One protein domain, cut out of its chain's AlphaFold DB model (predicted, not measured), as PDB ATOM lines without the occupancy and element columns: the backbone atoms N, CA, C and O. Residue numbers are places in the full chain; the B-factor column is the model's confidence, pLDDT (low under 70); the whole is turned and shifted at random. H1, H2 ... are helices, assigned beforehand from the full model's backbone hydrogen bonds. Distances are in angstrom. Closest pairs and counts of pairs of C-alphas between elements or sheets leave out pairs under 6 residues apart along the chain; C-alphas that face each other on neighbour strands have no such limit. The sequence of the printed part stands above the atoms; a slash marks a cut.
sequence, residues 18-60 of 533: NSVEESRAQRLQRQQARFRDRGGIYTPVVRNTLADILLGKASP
ATOM      1  N   ASN A  18     129.728 -42.298 203.723       58.06
ATOM      2  CA  ASN A  18     131.040 -41.847 204.199       58.06
ATOM      3  C   ASN A  18     131.467 -42.602 205.470       58.06
ATOM      4  O   ASN A  18     130.750 -42.568 206.480       58.06
ATOM      5  N   SER A  19     132.611 -43.294 205.417       83.81
ATOM      6  CA  SER A  19     132.995 -44.269 206.446       83.81
ATOM      7  C   SER A  19     133.057 -43.645 207.848       83.81
ATOM      8  O   SER A  19     133.176 -42.427 208.017       83.81
ATOM      9  N   VAL A  20     133.024 -44.471 208.900       86.25
ATOM     10  CA  VAL A  20     133.153 -43.980 210.290       86.25
ATOM     11  C   VAL A  20     134.446 -43.166 210.480       86.25
ATOM     12  O   VAL A  20     134.485 -42.221 211.273       86.25
ATOM     13  N   GLU A  21     135.484 -43.479 209.705       85.81
ATOM     14  CA  GLU A  21     136.759 -42.766 209.670       85.81
ATOM     15  C   GLU A  21     136.667 -41.447 208.899       85.81
ATOM     16  O   GLU A  21     137.148 -40.430 209.395       85.81
ATOM     17  N   GLU A  22     135.972 -41.405 207.763       86.38
ATOM     18  CA  GLU A  22     135.737 -40.157 207.031       86.38
ATOM     19  C   GLU A  22     134.849 -39.189 207.835       86.38
ATOM     20  O   GLU A  22     135.140 -37.997 207.947       86.38
ATOM     21  N   SER A  23     133.822 -39.704 208.518       87.12
ATOM     22  CA  SER A  23     133.002 -38.948 209.474       87.12
ATOM     23  C   SER A  23     133.848 -38.379 210.627       87.12
ATOM     24  O   SER A  23     133.683 -37.221 211.036       87.12
ATOM     25  N   ARG A  24     134.829 -39.150 211.118       90.88
ATOM     26  CA  ARG A  24     135.815 -38.703 212.118       90.88
ATOM     27  C   ARG A  24     136.750 -37.628 211.552       90.88
ATOM     28  O   ARG A  24     136.961 -36.621 212.233       90.88
ATOM     29  N   ALA A  25     137.251 -37.794 210.329       90.50
ATOM     30  CA  ALA A  25     138.116 -36.837 209.638       90.50
ATOM     31  C   ALA A  25     137.389 -35.509 209.378       90.50
ATOM     32  O   ALA A  25     137.856 -34.451 209.803       90.50
ATOM     33  N   GLN A  26     136.181 -35.552 208.811       93.50
ATOM     34  CA  GLN A  26     135.351 -34.372 208.566       93.50
ATOM     35  C   GLN A  26     134.985 -33.653 209.880       93.50
ATOM     36  O   GLN A  26     134.951 -32.421 209.938       93.50
ATOM     37  N   ARG A  27     134.768 -34.386 210.982       90.69
ATOM     38  CA  ARG A  27     134.562 -33.785 212.315       90.69
ATOM     39  C   ARG A  27     135.815 -33.075 212.840       90.69
ATOM     40  O   ARG A  27     135.673 -32.065 213.532       90.69
ATOM     41  N   LEU A  28     137.008 -33.578 212.525       91.44
ATOM     42  CA  LEU A  28     138.302 -32.989 212.892       91.44
ATOM     43  C   LEU A  28     138.583 -31.732 212.046       91.44
ATOM     44  O   LEU A  28     138.837 -30.661 212.601       91.44
ATOM     45  N   GLN A  29     138.379 -31.814 210.730       91.31
ATOM     46  CA  GLN A  29     138.448 -30.692 209.786       91.31
ATOM     47  C   GLN A  29     137.490 -29.551 210.185       91.31
ATOM     48  O   GLN A  29     137.904 -28.397 210.305       91.31
ATOM     49  N   ARG A  30     136.224 -29.865 210.515       90.56
ATOM     50  CA  ARG A  30     135.242 -28.887 211.036       90.56
ATOM     51  C   ARG A  30     135.661 -28.258 212.376       90.56
ATOM     52  O   ARG A  30     135.169 -27.177 212.700       90.56
ATOM     53  N   GLN A  31     136.525 -28.894 213.175       89.38
ATOM     54  CA  GLN A  31     137.110 -28.264 214.368       89.38
ATOM     55  C   GLN A  31     138.252 -27.315 213.988       89.38
ATOM     56  O   GLN A  31     138.218 -26.162 214.410       89.38
ATOM     57  N   GLN A  32     139.203 -27.756 213.158       87.06
ATOM     58  CA  GLN A  32     140.316 -26.925 212.672       87.06
ATOM     59  C   GLN A  32     139.824 -25.648 211.964       87.06
ATOM     60  O   GLN A  32     140.295 -24.553 212.277       87.06
ATOM     61  N   ALA A  33     138.818 -25.765 211.089       86.00
ATOM     62  CA  ALA A  33     138.170 -24.623 210.438       86.00
ATOM     63  C   ALA A  33     137.591 -23.632 211.466       86.00
ATOM     64  O   ALA A  33     137.905 -22.448 211.435       86.00
ATOM     65  N   ARG A  34     136.862 -24.122 212.480       85.19
ATOM     66  CA  ARG A  34     136.294 -23.281 213.554       85.19
ATOM     67  C   ARG A  34     137.329 -22.558 214.420       85.19
ATOM     68  O   ARG A  34     136.942 -21.610 215.105       85.19
ATOM     69  N   PHE A  35     138.588 -22.997 214.443       78.00
ATOM     70  CA  PHE A  35     139.674 -22.230 215.054       78.00
ATOM     71  C   PHE A  35     140.108 -21.087 214.124       78.00
ATOM     72  O   PHE A  35     140.026 -19.925 214.534       78.00
ATOM     73  N   ARG A  36     140.424 -21.399 212.854       77.75
ATOM     74  CA  ARG A  36     140.753 -20.414 211.802       77.75
ATOM     75  C   ARG A  36     139.692 -19.304 211.693       77.75
ATOM     76  O   ARG A  36     140.020 -18.140 211.908       77.75
ATOM     77  N   ASP A  37     138.421 -19.661 211.500       81.44
ATOM     78  CA  ASP A  37     137.292 -18.726 211.316       81.44
ATOM     79  C   ASP A  37     137.067 -17.765 212.498       81.44
ATOM     80  O   ASP A  37     136.423 -16.725 212.362       81.44
ATOM     81  N   ARG A  38     137.539 -18.128 213.695       81.12
ATOM     82  CA  ARG A  38     137.347 -17.338 214.922       81.12
ATOM     83  C   ARG A  38     138.548 -16.463 215.268       81.12
ATOM     84  O   ARG A  38     138.554 -15.873 216.346       81.12
ATOM     85  N   GLY A  39     139.570 -16.414 214.408       79.88
ATOM     86  CA  GLY A  39     140.857 -15.781 214.719       79.88
ATOM     87  C   GLY A  39     141.594 -16.457 215.881       79.88
ATOM     88  O   GLY A  39     142.559 -15.912 216.413       79.88
ATOM     89  N   GLY A  40     141.136 -17.639 216.304       70.94
ATOM     90  CA  GLY A  40     141.808 -18.439 217.308       70.94
ATOM     91  C   GLY A  40     142.914 -19.208 216.618       70.94
ATOM     92  O   GLY A  40     142.636 -20.250 216.030       70.94
ATOM     93  N   ILE A  41     144.148 -18.701 216.693       65.06
ATOM     94  CA  ILE A  41     145.340 -19.447 216.275       65.06
ATOM     95  C   ILE A  41     145.235 -20.838 216.902       65.06
ATOM     96  O   ILE A  41     145.229 -20.971 218.127       65.06
ATOM     97  N   TYR A  42     145.089 -21.866 216.062       59.88
ATOM     98  CA  TYR A  42     145.137 -23.241 216.529       59.88
ATOM     99  C   TYR A  42     146.590 -23.538 216.862       59.88
ATOM    100  O   TYR A  42     147.344 -24.018 216.024       59.88
ATOM    101  N   THR A  43     146.992 -23.194 218.082       63.41
ATOM    102  CA  THR A  43     148.223 -23.698 218.670       63.41
ATOM    103  C   THR A  43     147.977 -25.182 218.944       63.41
ATOM    104  O   THR A  43     147.235 -25.481 219.888       63.41
ATOM    105  N   PRO A  44     148.535 -26.132 218.160       65.00
ATOM    106  CA  PRO A  44     148.535 -27.523 218.586       65.00
ATOM    107  C   PRO A  44     149.228 -27.545 219.946       65.00
ATOM    108  O   PRO A  44     150.336 -27.029 220.097       65.00
ATOM    109  N   VAL A  45     148.542 -28.038 220.976       66.19
ATOM    110  CA  VAL A  45     149.058 -27.938 222.343       66.19
ATOM    111  C   VAL A  45     150.139 -29.004 222.505       66.19
ATOM    112  O   VAL A  45     149.853 -30.114 222.944       66.19
ATOM    113  N   VAL A  46     151.370 -28.650 222.106       69.00
ATOM    114  CA  VAL A  46     152.557 -29.524 221.955       69.00
ATOM    115  C   VAL A  46     152.797 -30.416 223.179       69.00
ATOM    116  O   VAL A  46     153.321 -31.519 223.066       69.00
ATOM    117  N   ARG A  47     152.350 -29.967 224.355       69.38
ATOM    118  CA  ARG A  47     152.134 -30.813 225.532       69.38
ATOM    119  C   ARG A  47     150.676 -30.699 225.961       69.38
ATOM    120  O   ARG A  47     150.266 -29.669 226.500       69.38
ATOM    121  N   ASN A  48     149.879 -31.732 225.687       80.12
ATOM    122  CA  ASN A  48     148.481 -31.789 226.102       80.12
ATOM    123  C   ASN A  48     148.425 -31.910 227.631       80.12
ATOM    124  O   ASN A  48     148.425 -33.008 228.182       80.12
ATOM    125  N   THR A  49     148.341 -30.768 228.313       75.44
ATOM    126  CA  THR A  49     148.403 -30.685 229.779       75.44
ATOM    127  C   THR A  49     147.323 -31.506 230.482       75.44
ATOM    128  O   THR A  49     147.546 -31.964 231.599       75.44
ATOM    129  N   LEU A  50     146.174 -31.756 229.840       76.69
ATOM    130  CA  LEU A  50     145.158 -32.669 230.367       76.69
ATOM    131  C   LEU A  50     145.650 -34.124 230.329       76.69
ATOM    132  O   LEU A  50     145.500 -34.838 231.318       76.69
ATOM    133  N   ALA A  51     146.270 -34.550 229.225       81.31
ATOM    134  CA  ALA A  51     146.888 -35.870 229.118       81.31
ATOM    135  C   ALA A  51     148.073 -36.016 230.082       81.31
ATOM    136  O   ALA A  51     148.155 -37.025 230.774       81.31
ATOM    137  N   ASP A  52     148.934 -35.002 230.219       82.44
ATOM    138  CA  ASP A  52     150.050 -35.046 231.174       82.44
ATOM    139  C   ASP A  52     149.571 -35.144 232.631       82.44
ATOM    140  O   ASP A  52     150.190 -35.847 233.427       82.44
ATOM    141  N   ILE A  53     148.453 -34.496 232.985       81.88
ATOM    142  CA  ILE A  53     147.822 -34.628 234.309       81.88
ATOM    143  C   ILE A  53     147.203 -36.023 234.495       81.88
ATOM    144  O   ILE A  53     147.368 -36.624 235.557       81.88
ATOM    145  N   LEU A  54     146.515 -36.561 233.482       84.62
ATOM    146  CA  LEU A  54     145.899 -37.897 233.533       84.62
ATOM    147  C   LEU A  54     146.939 -39.031 233.573       84.62
ATOM    148  O   LEU A  54     146.709 -40.046 234.226       84.62
ATOM    149  N   LEU A  55     148.090 -38.839 232.925       89.19
ATOM    150  CA  LEU A  55     149.247 -39.740 232.953       89.19
ATOM    151  C   LEU A  55     150.172 -39.493 234.163       89.19
ATOM    152  O   LEU A  55     151.172 -40.187 234.317       89.19
ATOM    153  N   GLY A  56     149.883 -38.492 235.002       84.00
ATOM    154  CA  GLY A  56     150.696 -38.124 236.167       84.00
ATOM    155  C   GLY A  56     152.067 -37.504 235.852       84.00
ATOM    156  O   GLY A  56     152.818 -37.217 236.782       84.00
ATOM    157  N   LYS A  57     152.388 -37.270 234.570       84.88
ATOM    158  CA  LYS A  57     153.623 -36.609 234.106       84.88
ATOM    159  C   LYS A  57     153.675 -35.145 234.548       84.88
ATOM    160  O   LYS A  57     154.721 -34.658 234.971       84.88
ATOM    161  N   ALA A  58     152.536 -34.456 234.499       76.44
ATOM    162  CA  ALA A  58     152.354 -33.151 235.118       76.44
ATOM    163  C   ALA A  58     151.654 -33.318 236.472       76.44
ATOM    164  O   ALA A  58     150.587 -33.922 236.572       76.44
ATOM    165  N   SER A  59     152.224 -32.722 237.522       75.94
ATOM    166  CA  SER A  59     151.550 -32.633 238.820       75.94
ATOM    167  C   SER A  59     150.205 -31.904 238.647       75.94
ATOM    168  O   SER A  59     150.206 -30.813 238.069       75.94
ATOM    169  N   PRO A  60     149.067 -32.454 239.123       69.94
ATOM    170  CA  PRO A  60     147.745 -31.857 238.927       69.94
ATOM    171  C   PRO A  60     147.698 -30.451 239.535       69.94
ATOM    172  O   PRO A  60     147.612 -30.310 240.757       69.94
TER     173      PRO A  60
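AT A GLANCE: This is residues 18 to 60 of the 533 residues of an uncharacterized protein of Panaeolus cyanescens (UniProt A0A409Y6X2). The model is an open V: the long helix H1 is one arm, and the unnamed stretch 37 to 48 turns back from its end and leads to the short helix H2, far from H1, to make the other. The space between the arms is empty, and the helices have no contact. The printed part has 43 residues, with two named helices, H1 then H2, and no named strand; the class is all helix. It is only just extended, close to loose, with a radius of gyration of the C-alphas of 14.2 A, and flat, spanning 40 by 29 by 12 A.

IN THESE COORDINATES: H1, residues 20 to 36, runs 24.8 A from C-alpha 20 at (133.153, -43.980, 210.290). H2, residues 49 to 54, ends with C-alpha 54 at (145.899, -37.897, 233.533).

HOW THE PARTS SIT: H1 and H2 are apart. Residues 19 to 25, of which 20 to 25 belong to H1, stand free. In H1 and H2 every O i to N i+4 pair is within hydrogen-bond range.

THE WHOLE: The C-alphas farthest apart, of Asn 18 and Ser 59, are 41.3 A apart. The printed part has no cut. The link of 12 residues from H1 to H2 is long. The pLDDT is under 70 at residues 18, 41 to 47 and 60.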